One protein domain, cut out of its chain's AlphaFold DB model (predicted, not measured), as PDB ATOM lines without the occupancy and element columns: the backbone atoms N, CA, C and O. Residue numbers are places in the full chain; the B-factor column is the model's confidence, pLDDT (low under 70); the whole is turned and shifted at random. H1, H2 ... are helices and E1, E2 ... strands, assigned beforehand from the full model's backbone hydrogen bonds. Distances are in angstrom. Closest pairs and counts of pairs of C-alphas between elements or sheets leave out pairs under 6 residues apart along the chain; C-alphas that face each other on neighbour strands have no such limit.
ATOM      1  N   ALA A   3     150.585 146.706 155.869       29.11
ATOM      2  CA  ALA A   3     150.425 147.931 155.085       29.11
ATOM      3  C   ALA A   3     149.135 147.985 154.232       29.11
ATOM      4  O   ALA A   3     148.674 149.080 153.920       29.11
ATOM      5  N   ASN A   4     148.532 146.839 153.871       36.53
ATOM      6  CA  ASN A   4     147.284 146.827 153.094       36.53
ATOM      7  C   ASN A   4     146.026 147.000 153.958       36.53
ATOM      8  O   ASN A   4     145.038 147.526 153.460       36.53
ATOM      9  N   THR A   5     146.055 146.635 155.246       40.56
ATOM     10  CA  THR A   5     144.906 146.832 156.150       40.56
ATOM     11  C   THR A   5     144.761 148.294 156.559       40.56
ATOM     12  O   THR A   5     143.652 148.796 156.706       40.56
ATOM     13  N   HIS A   6     145.865 149.042 156.647       43.53
ATOM     14  CA  HIS A   6     145.827 150.486 156.885       43.53
ATOM     15  C   HIS A   6     145.612 151.334 155.622       43.53
ATOM     16  O   HIS A   6     145.579 152.559 155.714       43.53
ATOM     17  N   ALA A   7     145.449 150.715 154.449       39.62
ATOM     18  CA  ALA A   7     145.459 151.433 153.181       39.62
ATOM     19  C   ALA A   7     144.245 152.350 152.964       39.62
ATOM     20  O   ALA A   7     144.345 153.226 152.114       39.62
ATOM     21  N   ARG A   8     143.119 152.195 153.669       51.50
ATOM     22  CA  ARG A   8     141.949 153.079 153.516       51.50
ATOM     23  C   ARG A   8     141.321 153.365 154.883       51.50
ATOM     24  O   ARG A   8     140.793 152.468 155.532       51.50
ATOM     25  N   LEU A   9     141.493 154.599 155.353       54.72
ATOM     26  CA  LEU A   9     140.857 155.165 156.551       54.72
ATOM     27  C   LEU A   9     139.325 155.286 156.341       54.72
ATOM     28  O   LEU A   9     138.893 155.311 155.187       54.72
ATOM     29  N   PRO A  10     138.501 155.367 157.409       59.62
ATOM     30  CA  PRO A  10     137.046 155.439 157.259       59.62
ATOM     31  C   PRO A  10     136.640 156.824 156.735       59.62
ATOM     32  O   PRO A  10     137.475 157.719 156.573       59.62
ATOM     33  N   ARG A  11     135.337 157.053 156.543       58.91
ATOM     34  CA  ARG A  11     134.825 158.412 156.338       58.91
ATOM     35  C   ARG A  11     135.170 159.279 157.553       58.91
ATOM     36  O   ARG A  11     134.735 158.992 158.663       58.91
ATOM     37  N   MET A  12     135.937 160.335 157.317       69.38
ATOM     38  CA  MET A  12     136.353 161.267 158.361       69.38
ATOM     39  C   MET A  12     135.326 162.370 158.533       69.38
ATOM     40  O   MET A  12     134.748 162.872 157.558       69.38
ATOM     41  N   HIS A  13     135.124 162.763 159.782       68.81
ATOM     42  CA  HIS A  13     134.231 163.853 160.131       68.81
ATOM     43  C   HIS A  13     135.034 165.123 160.322       68.81
ATOM     44  O   HIS A  13     135.995 165.145 161.087       68.81
ATOM     45  N   ALA A  14     134.640 166.175 159.610       70.62
ATOM     46  CA  ALA A  14     135.136 167.511 159.893       70.62
ATOM     47  C   ALA A  14     134.537 167.982 161.222       70.62
ATOM     48  O   ALA A  14     133.340 167.796 161.459       70.62
ATOM     49  N   GLU A  15     135.352 168.587 162.081       70.50
ATOM     50  CA  GLU A  15     134.836 169.169 163.315       70.50
ATOM     51  C   GLU A  15     134.238 170.560 163.049       70.50
ATOM     52  O   GLU A  15     134.844 171.355 162.327       70.50
ATOM     53  N   PRO A  16     133.083 170.890 163.655       64.88
ATOM     54  CA  PRO A  16     132.516 172.236 163.579       64.88
ATOM     55  C   PRO A  16     133.299 173.249 164.432       64.88
ATOM     56  O   PRO A  16     133.370 174.424 164.082       64.88
ATOM     57  N   ARG A  17     133.903 172.800 165.541       73.12
ATOM     58  CA  ARG A  17     134.766 173.586 166.437       73.12
ATOM     59  C   ARG A  17     136.029 172.783 166.746       73.12
ATOM     60  O   ARG A  17     135.952 171.565 166.902       73.12
ATOM     61  N   ARG A  18     137.183 173.454 166.863       76.38
ATOM     62  CA  ARG A  18     138.449 172.789 167.216       76.38
ATOM     63  C   ARG A  18     138.297 172.042 168.542       76.38
ATOM     64  O   ARG A  18     137.789 172.609 169.506       76.38
ATOM     65  N   TYR A  19     138.774 170.799 168.582       81.44
ATOM     66  CA  TYR A  19     138.791 169.944 169.776       81.44
ATOM     67  C   TYR A  19     137.409 169.509 170.290       81.44
ATOM     68  O   TYR A  19     137.319 168.969 171.392       81.44
ATOM     69  N   ALA A  20     136.337 169.694 169.511       79.19
ATOM     70  CA  ALA A  20     134.989 169.301 169.918       79.19
ATOM     71  C   ALA A  20     134.884 167.796 170.226       79.19
ATOM     72  O   ALA A  20     134.263 167.421 171.217       79.19
ATOM     73  N   SER A  21     135.532 166.934 169.433       82.44
ATOM     74  CA  SER A  21     135.524 165.485 169.686       82.44
ATOM     75  C   SER A  21     136.271 165.094 170.964       82.44
ATOM     76  O   SER A  21     135.845 164.173 171.658       82.44
ATOM     77  N   ILE A  22     137.348 165.810 171.300       85.75
ATOM     78  CA  ILE A  22     138.127 165.576 172.523       85.75
ATOM     79  C   ILE A  22     137.311 166.001 173.741       85.75
ATOM     80  O   ILE A  22     137.155 165.208 174.659       85.75
ATOM     81  N   ARG A  23     136.702 167.192 173.713       84.31
ATOM     82  CA  ARG A  23     135.831 167.660 174.804       84.31
ATOM     83  C   ARG A  23     134.633 166.738 175.015       84.31
ATOM     84  O   ARG A  23     134.292 166.424 176.148       84.31
ATOM     85  N   ALA A  24     134.028 166.256 173.928       81.25
ATOM     86  CA  ALA A  24     132.940 165.288 174.009       81.25
ATOM     87  C   ALA A  24     133.399 163.948 174.610       81.25
ATOM     88  O   ALA A  24     132.637 163.310 175.334       81.25
ATOM     89  N   ARG A  25     134.644 163.527 174.345       84.94
ATOM     90  CA  ARG A  25     135.253 162.362 174.999       84.94
ATOM     91  C   ARG A  25     135.470 162.619 176.489       84.94
ATOM     92  O   ARG A  25     135.080 161.769 177.275       84.94
ATOM     93  N   ASP A  26     136.031 163.763 176.867       85.06
ATOM     94  CA  ASP A  26     136.258 164.133 178.272       85.06
ATOM     95  C   ASP A  26     134.938 164.141 179.060       85.06
ATOM     96  O   ASP A  26     134.842 163.530 180.121       85.06
ATOM     97  N   ALA A  27     133.879 164.723 178.489       79.94
ATOM     98  CA  ALA A  27     132.541 164.706 179.078       79.94
ATOM     99  C   ALA A  27     131.962 163.283 179.196       79.94
ATOM    100  O   ALA A  27     131.345 162.944 180.205       79.94
ATOM    101  N   ALA A  28     132.179 162.425 178.191       76.12
ATOM    102  CA  ALA A  28     131.758 161.026 178.249       76.12
ATOM    103  C   ALA A  28     132.519 160.235 179.327       76.12
ATOM    104  O   ALA A  28     131.920 159.396 179.996       76.12
ATOM    105  N   LEU A  29     133.811 160.514 179.523       78.31
ATOM    106  CA  LEU A  29     134.612 159.924 180.598       78.31
ATOM    107  C   LEU A  29     134.116 160.386 181.974       78.31
ATOM    108  O   LEU A  29     133.913 159.551 182.848       78.31
ATOM    109  N   ALA A  30     133.809 161.675 182.138       75.19
ATOM    110  CA  ALA A  30     133.235 162.207 183.376       75.19
ATOM    111  C   ALA A  30     131.863 161.584 183.708       75.19
ATOM    112  O   ALA A  30     131.554 161.323 184.869       75.19
ATOM    113  N   ALA A  31     131.042 161.278 182.698       68.19
ATOM    114  CA  ALA A  31     129.766 160.590 182.900       68.19
ATOM    115  C   ALA A  31     129.943 159.138 183.398       68.19
ATOM    116  O   ALA A  31     129.149 158.676 184.223       68.19
ATOM    117  N   LEU A  32     131.003 158.436 182.968       66.38
ATOM    118  CA  LEU A  32     131.309 157.065 183.413       66.38
ATOM    119  C   LEU A  32     131.585 156.971 184.922       66.38
ATOM    120  O   LEU A  32     131.301 155.932 185.521       66.38
ATOM    121  N   VAL A  33     132.071 158.055 185.536       60.94
ATOM    122  CA  VAL A  33     132.321 158.161 186.986       60.94
ATOM    123  C   VAL A  33     131.036 157.966 187.790       60.94
ATOM    124  O   VAL A  33     131.042 157.371 188.869       60.94
ATOM    125  N   SER A  34     129.916 158.462 187.254       57.03
ATOM    126  CA  SER A  34     128.630 158.506 187.952       57.03
ATOM    127  C   SER A  34     127.832 157.201 187.865       57.03
ATOM    128  O   SER A  34     127.170 156.832 188.833       57.03
ATOM    129  N   ASP A  35     127.934 156.486 186.741       55.06
ATOM    130  CA  ASP A  35     127.099 155.315 186.439       55.06
ATOM    131  C   ASP A  35     127.867 153.983 186.555       55.06
ATOM    132  O   ASP A  35     127.271 152.911 186.578       55.06
ATOM    133  N   ARG A  36     129.213 154.019 186.633       54.84
ATOM    134  CA  ARG A  36     130.132 152.853 186.630       54.84
ATOM    135  C   ARG A  36     129.915 151.839 185.488       54.84
ATOM    136  O   ARG A  36     130.625 150.828 185.449       54.84
ATOM    137  N   SER A  37     129.027 152.131 184.541       53.75
ATOM    138  CA  SER A  37     128.570 151.273 183.449       53.75
ATOM    139  C   SER A  37     129.462 151.385 182.196       53.75
ATOM    140  O   SER A  37     130.170 152.369 182.003       53.75
ATOM    141  N   GLY A  38     129.466 150.352 181.345       60.44
ATOM    142  CA  GLY A  38     130.231 150.267 180.092       60.44
ATOM    143  C   GLY A  38     131.746 149.962 180.160       60.44
ATOM    144  O   GLY A  38     132.455 150.240 181.122       60.44
ATOM    145  N   ILE A  39     132.272 149.432 179.050       70.06
ATOM    146  CA  ILE A  39     133.703 149.138 178.779       70.06
ATOM    147  C   ILE A  39     134.513 150.360 178.291       70.06
ATOM    148  O   ILE A  39     135.639 150.236 177.789       70.06
ATOM    149  N   GLY A  40     133.921 151.547 178.435       73.19
ATOM    150  CA  GLY A  40     134.450 152.828 177.981       73.19
ATOM    151  C   GLY A  40     134.181 153.150 176.505       73.19
ATOM    152  O   GLY A  40     133.689 152.307 175.749       73.19
ATOM    153  N   PRO A  41     134.483 154.390 176.081       78.06
ATOM    154  CA  PRO A  41     134.245 154.854 174.716       78.06
ATOM    155  C   PRO A  41     135.141 154.122 173.699       78.06
ATOM    156  O   PRO A  41     136.215 153.629 174.060       78.06
ATOM    157  N   PRO A  42     134.761 154.099 172.405       79.81
ATOM    158  CA  PRO A  42     135.636 153.586 171.355       79.81
ATOM    159  C   PRO A  42     136.904 154.446 171.263       79.81
ATOM    160  O   PRO A  42     136.912 155.610 171.687       79.81
ATOM    161  N   ASP A  43     137.978 153.898 170.696       87.00
ATOM    162  CA  ASP A  43     139.215 154.664 170.553       87.00
ATOM    163  C   ASP A  43     138.990 155.824 169.566       87.00
ATOM    164  O   ASP A  43     138.200 155.727 168.617       87.00
ATOM    165  N   LEU A  44     139.648 156.957 169.803       87.88
ATOM    166  CA  LEU A  44     139.479 158.186 169.025       87.88
ATOM    167  C   LEU A  44     140.784 158.527 168.315       87.88
ATOM    168  O   LEU A  44     141.826 158.616 168.956       87.88
ATOM    169  N   MET A  45     140.712 158.780 167.011       89.50
ATOM    170  CA  MET A  45     141.796 159.391 166.255       89.50
ATOM    171  C   MET A  45     141.373 160.791 165.819       89.50
ATOM    172  O   MET A  45     140.467 160.949 165.002       89.50
ATOM    173  N   TRP A  46     142.059 161.800 166.339       91.56
ATOM    174  CA  TRP A  46     141.893 163.202 165.978       91.56
ATOM    175  C   TRP A  46     143.099 163.689 165.176       91.56
ATOM    176  O   TRP A  46     144.241 163.313 165.448       91.56
ATOM    177  N   LEU A  47     142.856 164.526 164.173       89.81
ATOM    178  CA  LEU A  47     143.859 165.008 163.235       89.81
ATOM    179  C   LEU A  47     143.693 166.504 162.981       89.81
ATOM    180  O   LEU A  47     142.596 166.980 162.687       89.81
ATOM    181  N   SER A  48     144.813 167.220 163.018       89.50
ATOM    182  CA  SER A  48     144.931 168.596 162.549       89.50
ATOM    183  C   SER A  48     145.574 168.615 161.169       89.50
ATOM    184  O   SER A  48     146.543 167.899 160.895       89.50
ATOM    185  N   LEU A  49     144.997 169.425 160.294       86.75
ATOM    186  CA  LEU A  49     145.325 169.528 158.888       86.75
ATOM    187  C   LEU A  49     145.618 170.989 158.569       86.75
ATOM    188  O   LEU A  49     144.803 171.852 158.872       86.75
ATOM    189  N   ALA A  50     146.732 171.263 157.904       85.06
ATOM    190  CA  ALA A  50     147.016 172.578 157.341       85.06
ATOM    191  C   ALA A  50     146.779 172.564 155.831       85.06
ATOM    192  O   ALA A  50     147.086 171.575 155.147       85.06
ATOM    193  N   SER A  51     146.252 173.668 155.305       81.81
ATOM    194  CA  SER A  51     146.169 173.856 153.862       81.81
ATOM    195  C   SER A  51     147.572 174.038 153.277       81.81
ATOM    196  O   SER A  51     148.407 174.774 153.800       81.81
ATOM    197  N   VAL A  52     147.842 173.368 152.156       78.12
ATOM    198  CA  VAL A  52     149.100 173.525 151.411       78.12
ATOM    199  C   VAL A  52     149.175 174.899 150.736       78.12
ATOM    200  O   VAL A  52     150.278 175.377 150.481       78.12
ATOM    201  N   SER A  53     148.035 175.537 150.449       75.94
ATOM    202  CA  SER A  53     147.997 176.877 149.848       75.94
ATOM    203  C   SER A  53     148.113 178.000 150.879       75.94
ATOM    204  O   SER A  53     148.647 179.054 150.552       75.94
ATOM    205  N   ASP A  54     147.625 177.778 152.103       73.69
ATOM    206  CA  ASP A  54     147.677 178.746 153.199       73.69
ATOM    207  C   ASP A  54     147.871 178.027 154.540       73.69
ATOM    208  O   ASP A  54     146.938 177.459 155.105       73.69
ATOM    209  N   ALA A  55     149.097 178.068 155.059       69.44
ATOM    210  CA  ALA A  55     149.449 177.395 156.305       69.44
ATOM    211  C   ALA A  55     148.751 177.986 157.547       69.44
ATOM    212  O   ALA A  55     148.755 177.340 158.590       69.44
ATOM    213  N   SER A  56     148.161 179.185 157.454       71.88
ATOM    214  CA  SER A  56     147.386 179.781 158.551       71.88
ATOM    215  C   SER A  56     145.993 179.163 158.692       71.88
ATOM    216  O   SER A  56     145.396 179.195 159.771       71.88
ATOM    217  N   TYR A  57     145.489 178.553 157.616       74.56
ATOM    218  CA  TYR A  57     144.219 177.855 157.629       74.56
ATOM    219  C   TYR A  57     144.429 176.411 158.091       74.56
ATOM    220  O   TYR A  57     144.851 175.535 157.326       74.56
ATOM    221  N   GLU A  58     144.108 176.168 159.361       76.31
ATOM    222  CA  GLU A  58     144.079 174.828 159.936       76.31
ATOM    223  C   GLU A  58     142.648 174.342 160.123       76.31
ATOM    224  O   GLU A  58     141.772 175.062 160.610       76.31
ATOM    225  N   GLN A  59     142.451 173.070 159.812       81.56
ATOM    226  CA  GLN A  59     141.203 172.366 159.991       81.56
ATOM    227  C   GLN A  59     141.416 171.096 160.801       81.56
ATOM    228  O   GLN A  59     142.485 170.492 160.767       81.56
ATOM    229  N   THR A  60     140.388 170.678 161.530       85.88
ATOM    230  CA  THR A  60     140.442 169.482 162.360       85.88
ATOM    231  C   THR A  60     139.401 168.471 161.913       85.88
ATOM    232  O   THR A  60     138.317 168.807 161.423       85.88
ATOM    233  N   CYS A  61     139.759 167.201 162.033       84.19
ATOM    234  CA  CYS A  61     138.883 166.091 161.710       84.19
ATOM    235  C   CYS A  61     139.157 164.915 162.639       84.19
ATOM    236  O   CYS A  61     140.204 164.847 163.283       84.19
ATOM    237  N   TYR A  62     138.208 163.992 162.707       84.69
ATOM    238  CA  TYR A  62     138.331 162.816 163.551       84.69
ATOM    239  C   TYR A  62     137.621 161.606 162.954       84.69
ATOM    240  O   TYR A  62     136.757 161.716 162.072       84.69
ATOM    241  N   HIS A  63     137.979 160.441 163.477       79.25
ATOM    242  CA  HIS A  63     137.247 159.197 163.298       79.25
ATOM    243  C   HIS A  63     137.443 158.291 164.513       79.25
ATOM    244  O   HIS A  63     138.442 158.388 165.230       79.25
ATOM    245  N   HIS A  64     136.493 157.388 164.736       79.50
ATOM    246  CA  HIS A  64     136.622 156.377 165.782       79.50
ATOM    247  C   HIS A  64     137.317 155.134 165.240       79.50
ATOM    248  O   HIS A  64     137.219 154.826 164.050       79.50
ATOM    249  N   VAL A  65     138.030 154.419 166.103       77.69
ATOM    250  CA  VAL A  65     138.755 153.198 165.757       77.69
ATOM    251  C   VAL A  65     138.404 152.118 166.767       77.69
ATOM    252  O   VAL A  65     138.411 152.361 167.968       77.69
ATOM    253  N   VAL A  66     138.125 150.915 166.278       77.31
ATOM    254  CA  VAL A  66     138.042 149.718 167.115       77.31
ATOM    255  C   VAL A  66     138.859 148.600 166.470       77.31
ATOM    256  O   VAL A  66     138.861 148.437 165.245       77.31
ATOM    257  N   GLY A  67     139.574 147.841 167.302       72.62
ATOM    258  CA  GLY A  67     140.365 146.689 166.869       72.62
ATOM    259  C   GLY A  67     141.826 146.989 166.518       72.62
ATOM    260  O   GLY A  67     142.459 146.178 165.845       72.62
ATOM    261  N   LEU A  68     142.370 148.138 166.936       78.81
ATOM    262  CA  LEU A  68     143.802 148.417 166.811       78.81
ATOM    263  C   LEU A  68     144.577 147.719 167.942       78.81
ATOM    264  O   LEU A  68     144.106 147.660 169.074       78.81
ATOM    265  N   ASP A  69     145.778 147.217 167.649       78.75
ATOM    266  CA  ASP A  69     146.708 146.818 168.709       78.75
ATOM    267  C   ASP A  69     147.241 148.072 169.414       78.75
ATOM    268  O   ASP A  69     148.019 148.835 168.840       78.75
ATOM    269  N   VAL A  70     146.807 148.278 170.655       85.88
ATOM    270  CA  VAL A  70     147.210 149.409 171.500       85.88
ATOM    271  C   VAL A  70     148.265 149.019 172.541       85.88
ATOM    272  O   VAL A  70     148.570 149.817 173.417       85.88
ATOM    273  N   ALA A  71     148.862 147.823 172.450       81.31
ATOM    274  CA  ALA A  71     149.839 147.336 173.429       81.31
ATOM    275  C   ALA A  71     151.148 148.146 173.477       81.31
ATOM    276  O   ALA A  71     151.995 147.897 174.330       81.31
ATOM    277  N   SER A  72     151.368 149.070 172.535       84.69
ATOM    278  CA  SER A  72     152.531 149.955 172.553       84.69
ATOM    279  C   SER A  72     152.284 151.253 171.778       84.69
ATOM    280  O   SER A  72     151.557 151.247 170.777       84.69
ATOM    281  N   PRO A  73     152.980 152.351 172.128       86.44
ATOM    282  CA  PRO A  73     152.909 153.596 171.365       86.44
ATOM    283  C   PRO A  73     153.445 153.442 169.930       86.44
ATOM    284  O   PRO A  73     153.044 154.186 169.037       86.44
ATOM    285  N   ALA A  74     154.300 152.445 169.669       85.38
ATOM    286  CA  ALA A  74     154.800 152.148 168.326       85.38
ATOM    287  C   ALA A  74     153.688 151.657 167.381       85.38
ATOM    288  O   ALA A  74     153.648 152.064 166.217       85.38
ATOM    289  N   SER A  75     152.761 150.829 167.879       82.62
ATOM    290  CA  SER A  75     151.593 150.372 167.113       82.62
ATOM    291  C   SER A  75     150.682 151.555 166.744       82.62
ATOM    292  O   SER A  75     150.236 151.673 165.599       82.62
ATOM    293  N   LEU A  76     150.499 152.499 167.674       88.56
ATOM    294  CA  LEU A  76     149.733 153.731 167.456       88.56
ATOM    295  C   LEU A  76     150.419 154.672 166.451       88.56
ATOM    296  O   LEU A  76     149.769 155.212 165.555       88.56
ATOM    297  N   ALA A  77     151.744 154.811 166.528       87.81
ATOM    298  CA  ALA A  77     152.524 155.586 165.566       87.81
ATOM    299  C   ALA A  77     152.443 155.004 164.146       87.81
ATOM    300  O   ALA A  77     152.319 155.751 163.174       87.81
ATOM    301  N   ALA A  78     152.461 153.674 164.006       84.06
ATOM    302  CA  ALA A  78     152.285 153.008 162.716       84.06
ATOM    303  C   ALA A  78     150.889 153.266 162.122       84.06
ATOM    304  O   ALA A  78     150.753 153.502 160.913       84.06
ATOM    305  N   TYR A  79     149.855 153.284 162.969       84.38
ATOM    306  CA  TYR A  79     148.508 153.671 162.564       84.38
ATOM    307  C   TYR A  79     148.452 155.129 162.091       84.38
ATOM    308  O   TYR A  79     147.957 155.394 160.995       84.38
ATOM    309  N   PHE A  80     149.024 156.062 162.858       87.50
ATOM    310  CA  PHE A  80     149.103 157.479 162.494       87.50
ATOM    311  C   PHE A  80     149.862 157.713 161.181       87.50
ATOM    312  O   PHE A  80     149.397 158.456 160.315       87.50
ATOM    313  N   ALA A  81     150.996 157.040 160.976       85.50
ATOM    314  CA  ALA A  81     151.760 157.130 159.733       85.50
ATOM    315  C   ALA A  81     150.933 156.657 158.529       85.50
ATOM    316  O   ALA A  81     150.939 157.280 157.464       85.50
ATOM    317  N   SER A  82     150.165 155.585 158.715       79.62
ATOM    318  CA  SER A  82     149.269 155.082 157.680       79.62
ATOM    319  C   SER A  82     148.100 156.029 157.419       79.62
ATOM    320  O   SER A  82     147.709 156.211 156.267       79.62
ATOM    321  N   ALA A  83     147.581 156.679 158.464       80.00
ATOM    322  CA  ALA A  83     146.572 157.718 158.338       80.00
ATOM    323  C   ALA A  83     147.095 158.890 157.492       80.00
ATOM    324  O   ALA A  83     146.469 159.262 156.502       80.00
ATOM    325  N   CYS A  84     148.294 159.391 157.797       82.38
ATOM    326  CA  CYS A  84     148.961 160.434 157.015       82.38
ATOM    327  C   CYS A  84     149.143 160.034 155.542       82.38
ATOM    328  O   CYS A  84     148.893 160.833 154.639       82.38
ATOM    329  N   ALA A  85     149.548 158.786 155.286       78.56
ATOM    330  CA  ALA A  85     149.722 158.264 153.933       78.56
ATOM    331  C   ALA A  85     148.393 158.120 153.171       78.56
ATOM    332  O   ALA A  85     148.354 158.349 151.962       78.56
ATOM    333  N   ALA A  86     147.306 157.756 153.856       73.31
ATOM    334  CA  ALA A  86     145.971 157.680 153.269       73.31
ATOM    335  C   ALA A  86     145.434 159.077 152.908       73.31
ATOM    336  O   ALA A  86     144.939 159.266 151.803       73.31
ATOM    337  N   PHE A  87     145.633 160.073 153.777       73.38
ATOM    338  CA  PHE A  87     145.291 161.479 153.515       73.38
ATOM    339  C   PHE A  87     145.997 162.097 152.312       73.38
ATOM    340  O   PHE A  87     145.490 163.042 151.706       73.38
ATOM    341  N   ALA A  88     147.191 161.609 151.985       72.00
ATOM    342  CA  ALA A  88     147.955 162.103 150.849       72.00
ATOM    343  C   ALA A  88     147.336 161.719 149.491       72.00
ATOM    344  O   ALA A  88     147.793 162.243 148.471       72.00
ATOM    345  N   ARG A  89     146.342 160.816 149.476       70.88
ATOM    346  CA  ARG A  89     145.632 160.355 148.280       70.88
ATOM    347  C   ARG A  89     144.426 161.248 147.976       70.88
ATOM    348  O   ARG A  89     143.674 161.618 148.877       70.88
ATOM    349  N   ASP A  90     144.245 161.575 146.698       63.84
ATOM    350  CA  ASP A  90     143.267 162.572 146.239       63.84
ATOM    351  C   ASP A  90     141.804 162.164 146.515       63.84
ATOM    352  O   ASP A  90     140.956 163.014 146.782       63.84
ATOM    353  N   ASP A  91     141.508 160.861 146.521       63.34
ATOM    354  CA  ASP A  91     140.184 160.301 146.823       63.34
ATOM    355  C   ASP A  91     139.726 160.613 148.257       63.34
ATOM    356  O   ASP A  91     138.576 160.989 148.501       63.34
ATOM    357  N   MET A  92     140.641 160.500 149.217       64.44
ATOM    358  CA  MET A  92     140.382 160.791 150.622       64.44
ATOM    359  C   MET A  92     140.132 162.283 150.859       64.44
ATOM    360  O   MET A  92     139.247 162.652 151.635       64.44
ATOM    361  N   GLN A  93     140.880 163.137 150.156       67.75
ATOM    362  CA  GLN A  93     140.716 164.589 150.215       67.75
ATOM    363  C   GLN A  93     139.340 165.011 149.689       67.75
ATOM    364  O   GLN A  93     138.642 165.779 150.348       67.75
ATOM    365  N   GLN A  94     138.892 164.425 148.574       69.00
ATOM    366  CA  GLN A  94     137.565 164.685 148.009       69.00
ATOM    367  C   GLN A  94     136.428 164.281 148.959       69.00
ATOM    368  O   GLN A  94     135.517 165.073 149.201       69.00
ATOM    369  N   ARG A  95     136.496 163.085 149.564       66.94
ATOM    370  CA  ARG A  95     135.483 162.610 150.531       66.94
ATOM    371  C   ARG A  95     135.363 163.532 151.751       66.94
ATOM    372  O   ARG A  95     134.259 163.773 152.243       66.94
ATOM    373  N   MET A  96     136.489 164.046 152.242       67.44
ATOM    374  CA  MET A  96     136.524 165.005 153.346       67.44
ATOM    375  C   MET A  96     135.905 166.348 152.943       67.44
ATOM    376  O   MET A  96     135.060 166.867 153.672       67.44
ATOM    377  N   GLU A  97     136.260 166.885 151.773       67.88
ATOM    378  CA  GLU A  97     135.661 168.117 151.244       67.88
ATOM    379  C   GLU A  97     134.142 167.993 151.064       67.88
ATOM    380  O   GLU A  97     133.394 168.912 151.396       67.88
ATOM    381  N   GLU A  98     133.651 166.855 150.574       67.19
ATOM    382  CA  GLU A  98     132.213 166.578 150.491       67.19
ATOM    383  C   GLU A  98     131.549 166.524 151.870       67.19
ATOM    384  O   GLU A  98     130.440 167.032 152.044       67.19
ATOM    385  N   SER A  99     132.224 165.936 152.859       63.03
ATOM    386  CA  SER A  99     131.767 165.918 154.251       63.03
ATOM    387  C   SER A  99     131.642 167.339 154.815       63.03
ATOM    388  O   SER A  99     130.610 167.680 155.391       63.03
ATOM    389  N   MET A 100     132.623 168.213 154.562       62.50
ATOM    390  CA  MET A 100     132.558 169.626 154.961       62.50
ATOM    391  C   MET A 100     131.427 170.382 154.284       62.50
ATOM    392  O   MET A 100     130.702 171.117 154.945       62.50
ATOM    393  N   LYS A 101     131.258 170.199 152.968       63.06
ATOM    394  CA  LYS A 101     130.177 170.842 152.208       63.06
ATOM    395  C   LYS A 101     128.809 170.469 152.781       63.06
ATOM    396  O   LYS A 101     127.905 171.293 152.759       63.06
ATOM    397  N   ARG A 102     128.666 169.254 153.326       59.28
ATOM    398  CA  ARG A 102     127.455 168.815 154.038       59.28
ATOM    399  C   ARG A 102     127.353 169.381 155.456       59.28
ATOM    400  O   ARG A 102     126.251 169.697 155.880       59.28
ATOM    401  N   ALA A 103     128.465 169.512 156.180       53.50
ATOM    402  CA  ALA A 103     128.483 170.053 157.541       53.50
ATOM    403  C   ALA A 103     128.229 171.573 157.593       53.50
ATOM    404  O   ALA A 103     127.629 172.060 158.546       53.50
ATOM    405  N   PHE A 104     128.655 172.316 156.568       46.78
ATOM    406  CA  PHE A 104     128.580 173.781 156.519       46.78
ATOM    407  C   PHE A 104     127.235 174.325 156.003       46.78
ATOM    408  O   PHE A 104     126.996 175.528 156.055       46.78
ATOM    409  N   VAL A 105     126.343 173.472 155.484       43.47
ATOM    410  CA  VAL A 105     125.094 173.918 154.846       43.47
ATOM    411  C   VAL A 105     123.878 173.336 155.574       43.47
ATOM    412  O   VAL A 105     123.494 172.196 155.311       43.47
ATOM    413  N   PRO A 106     123.209 174.117 156.443       48.22
ATOM    414  CA  PRO A 106     121.852 173.806 156.874       48.22
ATOM    415  C   PRO A 106     120.933 173.699 155.646       48.22
ATOM    416  O   PRO A 106     121.013 174.526 154.734       48.22
ATOM    417  N   SER A 107     120.033 172.710 155.609       48.62
ATOM    418  CA  SER A 107     119.123 172.464 154.470       48.62
ATOM    419  C   SER A 107     118.274 173.686 154.082       48.62
ATOM    420  O   SER A 107     117.877 173.830 152.925       48.62
ATOM    421  N   THR A 108     118.056 174.606 155.020       48.38
ATOM    422  CA  THR A 108     117.330 175.868 154.842       48.38
ATOM    423  C   THR A 108     118.162 176.971 154.170       48.38
ATOM    424  O   THR A 108     117.601 177.815 153.476       48.38
ATOM    425  N   ARG A 129     144.842 171.299 148.751       70.56
ATOM    426  CA  ARG A 129     145.486 170.072 149.194       70.56
ATOM    427  C   ARG A 129     145.751 170.202 150.687       70.56
ATOM    428  O   ARG A 129     146.395 171.156 151.109       70.56
ATOM    429  N   TRP A 130     145.283 169.242 151.474       78.12
ATOM    430  CA  TRP A 130     145.507 169.208 152.920       78.12
ATOM    431  C   TRP A 130     146.743 168.382 153.267       78.12
ATOM    432  O   TRP A 130     147.056 167.395 152.592       78.12
ATOM    433  N   ARG A 131     147.437 168.760 154.342       83.69
ATOM    434  CA  ARG A 131     148.506 167.959 154.949       83.69
ATOM    435  C   ARG A 131     148.279 167.828 156.448       83.69
ATOM    436  O   ARG A 131     148.010 168.819 157.113       83.69
ATOM    437  N   VAL A 132     148.459 166.618 156.972       87.56
ATOM    438  CA  VAL A 132     148.432 166.355 158.416       87.56
ATOM    439  C   VAL A 132     149.615 167.039 159.106       87.56
ATOM    440  O   VAL A 132     150.764 166.838 158.707       87.56
ATOM    441  N   THR A 133     149.333 167.832 160.139       88.75
ATOM    442  CA  THR A 133     150.326 168.542 160.965       88.75
ATOM    443  C   THR A 133     150.457 167.932 162.357       88.75
ATOM    444  O   THR A 133     151.569 167.763 162.858       88.75
ATOM    445  N   LYS A 134     149.327 167.559 162.968       91.38
ATOM    446  CA  LYS A 134     149.252 166.979 164.313       91.38
ATOM    447  C   LYS A 134     148.235 165.842 164.349       91.38
ATOM    448  O   LYS A 134     147.251 165.863 163.612       91.38
ATOM    449  N   GLY A 135     148.458 164.868 165.221       92.06
ATOM    450  CA  GLY A 135     147.482 163.831 165.541       92.06
ATOM    451  C   GLY A 135     147.356 163.630 167.043       92.06
ATOM    452  O   GLY A 135     148.303 163.884 167.779       92.06
ATOM    453  N   LEU A 136     146.201 163.160 167.493       93.81
ATOM    454  CA  LEU A 136     145.981 162.686 168.854       93.81
ATOM    455  C   LEU A 136     145.215 161.369 168.781       93.81
ATOM    456  O   LEU A 136     144.169 161.302 168.138       93.81
ATOM    457  N   TYR A 137     145.738 160.336 169.430       93.69
ATOM    458  CA  TYR A 137     145.050 159.062 169.590       93.69
ATOM    459  C   TYR A 137     144.703 158.848 171.059       93.69
ATOM    460  O   TYR A 137     145.597 158.931 171.900       93.69
ATOM    461  N   CYS A 138     143.438 158.561 171.359       92.75
ATOM    462  CA  CYS A 138     142.967 158.298 172.718       92.75
ATOM    463  C   CYS A 138     142.416 156.877 172.824       92.75
ATOM    464  O   CYS A 138     141.580 156.474 172.008       92.75
ATOM    465  N   THR A 139     142.838 156.146 173.853       91.62
ATOM    466  CA  THR A 139     142.337 154.809 174.175       91.62
ATOM    467  C   THR A 139     142.128 154.663 175.677       91.62
ATOM    468  O   THR A 139     142.929 155.136 176.479       91.62
ATOM    469  N   PHE A 140     141.015 154.036 176.056       88.75
ATOM    470  CA  PHE A 140     140.580 153.966 177.448       88.75
ATOM    471  C   PHE A 140     140.911 152.608 178.070       88.75
ATOM    472  O   PHE A 140     140.625 151.565 177.475       88.75
ATOM    473  N   ASP A 141     141.474 152.617 179.272       88.62
ATOM    474  CA  ASP A 141     141.644 151.452 180.129       88.62
ATOM    475  C   ASP A 141     140.453 151.331 181.090       88.62
ATOM    476  O   ASP A 141     140.262 152.148 181.989       88.62
ATOM    477  N   SER A 142     139.664 150.272 180.919       82.12
ATOM    478  CA  SER A 142     138.515 149.969 181.776       82.12
ATOM    479  C   SER A 142     138.904 149.392 183.139       82.12
ATOM    480  O   SER A 142     138.070 149.404 184.040       82.12
ATOM    481  N   PHE A 143     140.125 148.863 183.286       81.38
ATOM    482  CA  PHE A 143     140.619 148.283 184.536       81.38
ATOM    483  C   PHE A 143     141.042 149.361 185.522       81.38
ATOM    484  O   PHE A 143     140.589 149.359 186.663       81.38
ATOM    485  N   SER A 144     141.855 150.306 185.056       83.62
ATOM    486  CA  SER A 144     142.384 151.384 185.898       83.62
ATOM    487  C   SER A 144     141.612 152.698 185.750       83.62
ATOM    488  O   SER A 144     141.936 153.658 186.437       83.62
ATOM    489  N   ARG A 145     140.602 152.747 184.864       83.25
ATOM    490  CA  ARG A 145     139.799 153.943 184.541       83.25
ATOM    491  C   ARG A 145     140.652 155.130 184.078       83.25
ATOM    492  O   ARG A 145     140.441 156.272 184.471       83.25
ATOM    493  N   ILE A 146     141.626 154.846 183.218       88.94
ATOM    494  CA  ILE A 146     142.602 155.821 182.721       88.94
ATOM    495  C   ILE A 146     142.487 155.936 181.200       88.94
ATOM    496  O   ILE A 146     142.428 154.933 180.490       88.94
ATOM    497  N   ASP A 147     142.478 157.158 180.675       91.56
ATOM    498  CA  ASP A 147     142.514 157.435 179.239       91.56
ATOM    499  C   ASP A 147     143.952 157.753 178.810       91.56
ATOM    500  O   ASP A 147     144.520 158.793 179.147       91.56
ATOM    501  N   ILE A 148     144.557 156.839 178.052       93.75
ATOM    502  CA  ILE A 148     145.907 156.998 177.512       93.75
ATOM    503  C   ILE A 148     145.817 157.774 176.199       93.75
ATOM    504  O   ILE A 148     145.084 157.406 175.276       93.75
ATOM    505  N   ARG A 149     146.605 158.846 176.100       93.44
ATOM    506  CA  ARG A 149     146.626 159.781 174.977       93.44
ATOM    507  C   ARG A 149     148.013 159.861 174.364       93.44
ATOM    508  O   ARG A 149     149.003 160.125 175.043       93.44
ATOM    509  N   VAL A 150     148.082 159.667 173.050       94.56
ATOM    510  CA  VAL A 150     149.318 159.785 172.269       94.56
ATOM    511  C   VAL A 150     149.193 160.935 171.286       94.56
ATOM    512  O   VAL A 150     148.427 160.864 170.326       94.56
ATOM    513  N   SER A 151     149.956 161.998 171.525       93.94
ATOM    514  CA  SER A 151     150.052 163.162 170.648       93.94
ATOM    515  C   SER A 151     151.200 162.978 169.660       93.94
ATOM    516  O   SER A 151     152.348 162.781 170.055       93.94
ATOM    517  N   PHE A 152     150.903 163.073 168.369       93.62
ATOM    518  CA  PHE A 152     151.860 162.961 167.272       93.62
ATOM    519  C   PHE A 152     152.131 164.326 166.646       93.62
ATOM    520  O   PHE A 152     151.193 165.058 166.324       93.62
ATOM    521  N   HIS A 153     153.402 164.631 166.392       88.00
ATOM    522  CA  HIS A 153     153.833 165.870 165.749       88.00
ATOM    523  C   HIS A 153     154.541 165.581 164.415       88.00
ATOM    524  O   HIS A 153     155.263 164.592 164.267       88.00
ATOM    525  N   VAL A 154     154.328 166.440 163.414       83.31
ATOM    526  CA  VAL A 154     155.007 166.374 162.110       83.31
ATOM    527  C   VAL A 154     155.893 167.622 161.947       83.31
ATOM    528  O   VAL A 154     155.357 168.725 162.037       83.31
ATOM    529  N   PRO A 155     157.216 167.494 161.673       67.12
ATOM    530  CA  PRO A 155     157.952 166.279 161.312       67.12
ATOM    531  C   PRO A 155     158.572 165.544 162.517       67.12
ATOM    532  O   PRO A 155     159.662 165.879 162.969       67.12
ATOM    533  N   GLY A 156     157.923 164.465 162.957       70.00
ATOM    534  CA  GLY A 156     158.449 163.553 163.972       70.00
ATOM    535  C   GLY A 156     158.267 164.054 165.407       70.00
ATOM    536  O   GLY A 156     158.213 165.250 165.673       70.00
ATOM    537  N   GLY A 157     158.176 163.102 166.335       82.81
ATOM    538  CA  GLY A 157     157.913 163.350 167.751       82.81
ATOM    539  C   GLY A 157     156.575 162.761 168.184       82.81
ATOM    540  O   GLY A 157     155.560 162.905 167.498       82.81
ATOM    541  N   MET A 158     156.589 162.076 169.324       90.31
ATOM    542  CA  MET A 158     155.384 161.605 169.995       90.31
ATOM    543  C   MET A 158     155.493 161.922 171.480       90.31
ATOM    544  O   MET A 158     156.562 161.769 172.069       90.31
ATOM    545  N   GLU A 159     154.384 162.336 172.065       92.25
ATOM    546  CA  GLU A 159     154.239 162.526 173.503       92.25
ATOM    547  C   GLU A 159     153.120 161.609 173.970       92.25
ATOM    548  O   GLU A 159     152.050 161.576 173.360       92.25
ATOM    549  N   VAL A 160     153.385 160.839 175.021       93.38
ATOM    550  CA  VAL A 160     152.399 159.937 175.610       93.38
ATOM    551  C   VAL A 160     152.116 160.409 177.019       93.38
ATOM    552  O   VAL A 160     153.044 160.647 177.788       93.38
ATOM    553  N   PHE A 161     150.840 160.560 177.334       92.50
ATOM    554  CA  PHE A 161     150.369 160.957 178.648       92.50
ATOM    555  C   PHE A 161     149.069 160.218 178.957       92.50
ATOM    556  O   PHE A 161     148.342 159.819 178.049       92.50
ATOM    557  N   ALA A 162     148.795 160.005 180.235       91.81
ATOM    558  CA  ALA A 162     147.562 159.404 180.714       91.81
ATOM    559  C   ALA A 162     146.786 160.438 181.524       91.81
ATOM    560  O   ALA A 162     147.393 161.242 182.233       91.81
ATOM    561  N   VAL A 163     145.463 160.411 181.406       90.25
ATOM    562  CA  VAL A 163     144.560 161.206 182.242       90.25
ATOM    563  C   VAL A 163     143.587 160.285 182.961       90.25
ATOM    564  O   VAL A 163     143.115 159.307 182.376       90.25
ATOM    565  N   ASP A 164     143.315 160.565 184.226       85.38
ATOM    566  CA  ASP A 164     142.282 159.862 184.978       85.38
ATOM    567  C   ASP A 164     140.880 160.444 184.713       85.38
ATOM    568  O   ASP A 164     140.686 161.352 183.899       85.38
ATOM    569  N   GLU A 165     139.884 159.899 185.408       76.62
ATOM    570  CA  GLU A 165     138.491 160.354 185.364       76.62
ATOM    571  C   GLU A 165     138.288 161.813 185.813       76.62
ATOM    572  O   GLU A 165     137.323 162.455 185.397       76.62
ATOM    573  N   SER A 166     139.189 162.340 186.645       77.56
ATOM    574  CA  SER A 166     139.163 163.723 187.138       77.56
ATOM    575  C   SER A 166     139.844 164.693 186.166       77.56
ATOM    576  O   SER A 166     139.722 165.909 186.323       77.56
ATOM    577  N   GLY A 167     140.534 164.170 185.147       78.19
ATOM    578  CA  GLY A 167     141.345 164.934 184.204       78.19
ATOM    579  C   GLY A 167     142.782 165.176 184.675       78.19
ATOM    580  O   GLY A 167     143.505 165.931 184.021       78.19
ATOM    581  N   ASP A 168     143.210 164.542 185.768       83.94
ATOM    582  CA  ASP A 168     144.555 164.678 186.316       83.94
ATOM    583  C   ASP A 168     145.550 163.765 185.591       83.94
ATOM    584  O   ASP A 168     145.226 162.667 185.132       83.94
ATOM    585  N   ALA A 169     146.794 164.236 185.462       88.69
ATOM    586  CA  ALA A 169     147.848 163.500 184.771       88.69
ATOM    587  C   ALA A 169     148.347 162.311 185.607       88.69
ATOM    588  O   ALA A 169     148.721 162.472 186.770       88.69
ATOM    589  N   VAL A 170     148.433 161.135 184.981       90.25
ATOM    590  CA  VAL A 170     148.891 159.887 185.612       90.25
ATOM    591  C   VAL A 170     150.211 159.419 184.995       90.25
ATOM    592  O   VAL A 170     150.423 159.528 183.783       90.25
ATOM    593  N   GLU A 171     151.112 158.891 185.828       89.75
ATOM    594  CA  GLU A 171     152.351 158.265 185.359       89.75
ATOM    595  C   GLU A 171     152.058 156.950 184.629       89.75
ATOM    596  O   GLU A 171     151.284 156.113 185.087       89.75
ATOM    597  N   LEU A 172     152.694 156.769 183.473       88.19
ATOM    598  CA  LEU A 172     152.536 155.571 182.655       88.19
ATOM    599  C   LEU A 172     153.466 154.461 183.146       88.19
ATOM    600  O   LEU A 172     154.680 154.663 183.218       88.19
ATOM    601  N   ASP A 173     152.912 153.276 183.378       88.12
ATOM    602  CA  ASP A 173     153.656 152.053 183.663       88.12
ATOM    603  C   ASP A 173     153.337 150.944 182.637       88.12
ATOM    604  O   ASP A 173     152.476 151.084 181.761       88.12
ATOM    605  N   ASP A 174     154.063 149.826 182.718       85.75
ATOM    606  CA  ASP A 174     153.844 148.680 181.827       85.75
ATOM    607  C   ASP A 174     152.491 147.984 182.092       85.75
ATOM    608  O   ASP A 174     151.917 147.368 181.187       85.75
ATOM    609  N   ALA A 175     151.952 148.098 183.312       85.44
ATOM    610  CA  ALA A 175     150.665 147.519 183.682       85.44
ATOM    611  C   ALA A 175     149.498 148.236 182.983       85.44
ATOM    612  O   ALA A 175     148.573 147.575 182.513       85.44
ATOM    613  N   LEU A 176     149.569 149.557 182.809       88.25
ATOM    614  CA  LEU A 176     148.585 150.347 182.070       88.25
ATOM    615  C   LEU A 176     148.555 149.976 180.585       88.25
ATOM    616  O   LEU A 176     147.477 149.820 180.013       88.25
ATOM    617  N   TRP A 177     149.713 149.744 179.957       88.62
ATOM    618  CA  TRP A 177     149.774 149.270 178.566       88.62
ATOM    619  C   TRP A 177     149.215 147.853 178.392       88.62
ATOM    620  O   TRP A 177     148.573 147.541 177.383       88.62
ATOM    621  N   ARG A 178     149.418 146.988 179.390       88.81
ATOM    622  CA  ARG A 178     148.779 145.669 179.452       88.81
ATOM    623  C   ARG A 178     147.259 145.799 179.572       88.81
ATOM    624  O   ARG A 178     146.533 145.161 178.808       88.81
ATOM    625  N   ASN A 179     146.781 146.621 180.501       88.25
ATOM    626  CA  ASN A 179     145.359 146.779 180.793       88.25
ATOM    627  C   ASN A 179     144.609 147.412 179.613       88.25
ATOM    628  O   ASN A 179     143.606 146.865 179.160       88.25
ATOM    629  N   VAL A 180     145.156 148.471 179.008       88.81
ATOM    630  CA  VAL A 180     144.554 149.106 177.826       88.81
ATOM    631  C   VAL A 180     144.511 148.161 176.621       88.81
ATOM    632  O   VAL A 180     143.544 148.172 175.861       88.81
ATOM    633  N   SER A 181     145.511 147.281 176.471       87.62
ATOM    634  CA  SER A 181     145.513 146.226 175.451       87.62
ATOM    635  C   SER A 181     144.351 145.246 175.652       87.62
ATOM    636  O   SER A 181     143.664 144.905 174.684       87.62
ATOM    637  N   LEU A 182     144.079 144.843 176.896       86.75
ATOM    638  CA  LEU A 182     142.933 144.000 177.243       86.75
ATOM    639  C   LEU A 182     141.606 144.737 177.035       86.75
ATOM    640  O   LEU A 182     140.696 144.178 176.429       86.75
ATOM    641  N   SER A 183     141.489 145.994 177.464       86.69
ATOM    642  CA  SER A 183     140.276 146.799 177.275       86.69
ATOM    643  C   SER A 183     139.955 147.032 175.801       86.69
ATOM    644  O   SER A 183     138.798 146.908 175.400       86.69
ATOM    645  N   ALA A 184     140.962 147.303 174.968       84.69
ATOM    646  CA  ALA A 184     140.783 147.430 173.525       84.69
ATOM    647  C   ALA A 184     140.339 146.108 172.882       84.69
ATOM    648  O   ALA A 184     139.450 146.118 172.029       84.69
ATOM    649  N   PHE A 185     140.897 144.969 173.317       84.19
ATOM    650  CA  PHE A 185     140.431 143.645 172.895       84.19
ATOM    651  C   PHE A 185     138.968 143.410 173.295       84.19
ATOM    652  O   PHE A 185     138.153 143.038 172.453       84.19
ATOM    653  N   LEU A 186     138.613 143.686 174.551       80.25
ATOM    654  CA  LEU A 186     137.258 143.504 175.064       80.25
ATOM    655  C   LEU A 186     136.245 144.371 174.308       80.25
ATOM    656  O   LEU A 186     135.239 143.834 173.842       80.25
ATOM    657  N   ARG A 187     136.553 145.656 174.076       78.94
ATOM    658  CA  ARG A 187     135.763 146.551 173.211       78.94
ATOM    659  C   ARG A 187     135.611 146.011 171.802       78.94
ATOM    660  O   ARG A 187     134.507 146.023 171.276       78.94
ATOM    661  N   ALA A 188     136.690 145.504 171.214       74.31
ATOM    662  CA  ALA A 188     136.681 144.932 169.871       74.31
ATOM    663  C   ALA A 188     135.962 143.573 169.767       74.31
ATOM    664  O   ALA A 188     135.656 143.125 168.665       74.31
ATOM    665  N   SER A 189     135.709 142.915 170.898       70.44
ATOM    666  CA  SER A 189     135.012 141.627 170.991       70.44
ATOM    667  C   SER A 189     133.548 141.749 171.441       70.44
ATOM    668  O   SER A 189     132.857 140.735 171.578       70.44
ATOM    669  N   ALA A 190     133.079 142.973 171.710       64.56
ATOM    670  CA  ALA A 190     131.744 143.229 172.229       64.56
ATOM    671  C   ALA A 190     130.659 142.994 171.151       64.56
ATOM    672  O   ALA A 190     130.823 143.446 170.018       64.56
ATOM    673  N   PRO A 191     129.520 142.350 171.474       51.38
ATOM    674  CA  PRO A 191     128.463 142.063 170.494       51.38
ATOM    675  C   PRO A 191     127.843 143.325 169.870       51.38
ATOM    676  O   PRO A 191     127.457 143.319 168.708       51.38
ATOM    677  N   ALA A 192     127.816 144.434 170.617       46.91
ATOM    678  CA  ALA A 192     127.264 145.727 170.197       46.91
ATOM    679  C   ALA A 192     128.136 146.506 169.187       46.91
ATOM    680  O   ALA A 192     127.926 147.690 168.937       46.91
ATOM    681  N   LEU A 193     129.142 145.874 168.587       50.91
ATOM    682  CA  LEU A 193     129.904 146.475 167.491       50.91
ATOM    683  C   LEU A 193     129.076 146.646 166.214       50.91
ATOM    684  O   LEU A 193     129.295 147.598 165.463       50.91
ATOM    685  N   SER A 194     128.067 145.804 166.012       44.25
ATOM    686  CA  SER A 194     127.139 145.900 164.885       44.25
ATOM    687  C   SER A 194     126.233 147.138 164.966       44.25
ATOM    688  O   SER A 194     125.908 147.729 163.936       44.25
ATOM    689  N   THR A 195     125.887 147.627 166.165       40.25
ATOM    690  CA  THR A 195     125.187 148.916 166.334       40.25
ATOM    691  C   THR A 195     126.112 150.115 166.108       40.25
ATOM    692  O   THR A 195     125.645 151.166 165.665       40.25
ATOM    693  N   LEU A 196     127.434 149.966 166.282       45.06
ATOM    694  CA  LEU A 196     128.406 151.006 165.910       45.06
ATOM    695  C   LEU A 196     128.507 151.222 164.395       45.06
ATOM    696  O   LEU A 196     128.800 152.343 163.983       45.06
ATOM    697  N   HIS A 197     128.217 150.213 163.560       43.19
ATOM    698  CA  HIS A 197     128.134 150.395 162.100       43.19
ATOM    699  C   HIS A 197     127.089 151.451 161.705       43.19
ATOM    700  O   HIS A 197     127.277 152.166 160.719       43.19
ATOM    701  N   GLN A 198     126.002 151.581 162.477       39.28
ATOM    702  CA  GLN A 198     124.943 152.563 162.211       39.28
ATOM    703  C   GLN A 198     125.388 154.000 162.526       39.28
ATOM    704  O   GLN A 198     124.850 154.969 161.983       39.28
ATOM    705  N   VAL A 199     126.411 154.155 163.368       42.91
ATOM    706  CA  VAL A 199     126.972 155.448 163.754       42.91
ATOM    707  C   VAL A 199     128.089 155.771 162.767       42.91
ATOM    708  O   VAL A 199     129.242 155.385 162.935       42.91
ATOM    709  N   GLY A 200     127.747 156.459 161.677       45.88
ATOM    710  CA  GLY A 200     128.725 156.801 160.640       45.88
ATOM    711  C   GLY A 200     129.992 157.453 161.221       45.88
ATOM    712  O   GLY A 200     129.897 158.342 162.064       45.88
ATOM    713  N   GLY A 201     131.184 157.055 160.751       49.72
ATOM    714  CA  GLY A 201     132.487 157.579 161.217       49.72
ATOM    715  C   GLY A 201     133.329 156.654 162.085       49.72
ATOM    716  O   GLY A 201     134.419 157.044 162.509       49.72
ATOM    717  N   VAL A 202     132.835 155.452 162.368       54.09
ATOM    718  CA  VAL A 202     133.581 154.422 163.091       54.09
ATOM    719  C   VAL A 202     134.329 153.542 162.089       54.09
ATOM    720  O   VAL A 202     133.739 152.990 161.166       54.09
ATOM    721  N   ARG A 203     135.648 153.406 162.265       58.56
ATOM    722  CA  ARG A 203     136.456 152.376 161.607       58.56
ATOM    723  C   ARG A 203     136.568 151.175 162.511       58.56
ATOM    724  O   ARG A 203     137.365 151.168 163.448       58.56
ATOM    725  N   ILE A 204     135.863 150.126 162.144       57.91
ATOM    726  CA  ILE A 204     136.213 148.792 162.598       57.91
ATOM    727  C   ILE A 204     137.273 148.304 161.618       57.91
ATOM    728  O   ILE A 204     137.078 148.344 160.402       57.91
ATOM    729  N   LEU A 205     138.450 147.931 162.116       55.88
ATOM    730  CA  LEU A 205     139.481 147.304 161.287       55.88
ATOM    731  C   LEU A 205     139.015 145.872 160.959       55.88
ATOM    732  O   LEU A 205     139.484 144.894 161.526       55.88
TER     733      LEU A 205
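What this domain is: This is residues 3 to 108 and 129 to 205 of the 843 residues of an uncharacterized protein of Pycnococcus provasolii (UniProt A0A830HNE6). A strongly twisted sheet of six strands makes the core, with H2 and H4 packed over one face and H1 over the other, in three layers. H3 reaches away past one end of the sheet, and the small helix H5 lies near the edge strand E6. The printed part has 183 residues, with five named helices and six named strands in the order H1 E1 E2 H2 H3 E3 E4 E5 H4 H5 E6, a mixed class of helices and strands. The sheet runs E5 E4 E3 E1 E2 E6 and is mixed. The whole is compact, with a radius of gyration of the C-alphas of 16.4 A and spans of 44 by 41 by 32 A.

How they stand to each other: E3, residues 130 to 141, bends by 60 degrees at residue 133. E3, E4, residues 146 to 153, and E5, residues 158 to 163, form a meander, each strand the antiparallel neighbour of the one before; N 137 and O 150 are 2.9 A apart, N 149 and O 161 2.8 A, within hydrogen-bond range. E1, residues 43 to 51, is antiparallel to E3, with N 46 and O 136 at 2.8 A. E1 and E2, residues 58 to 66, form a hairpin, with N 47 and O 61 at 2.8 A. E6, residues 202 to 204, is parallel to E2, with N 203 and O 64 at 2.8 A. H2, residues 73 to 87, has a height over the sheet of 9.3 A and runs slantwise to the strands; its closest C-alphas to E3 are Cys 84 and Val 132, 6.1 A. H4, residues 174 to 188, is on the same face at 6.5 A and runs across the strands; C-alphas 180 and 141 of H4 and E3 are closest, 4.4 A. H1, residues 20 to 35, is on the opposite face at 10.8 A and runs along the strands. H3, residues 90 to 103, only grazes the sheet; it is close to H2 but not clearly touching, about perpendicular at 86 degrees. H5, residues 193 to 196, only grazes the sheet too. In H2, H3 and H4 every O i to N i+4 pair is within hydrogen-bond range, in H1 9 of 12; H5 is too short for one.

Where its parts are: H1 begins at C-alpha 20 (134.989, 169.301, 169.918) and is 23.0 A long. E3 measures 32.7 A, E2 26.8 A and E1 26.4 A. E6 ends at C-alpha 204 (136.213, 148.792, 162.598).

The domain as a whole: Residues 109 to 128 are not printed; C-alphas 108 and 129 are 29.3 A apart. Of the links printed whole, none is long. Mean pLDDT of the printed part is 74.7; residues 90 to 108 and 190 to 205 are among those under 70.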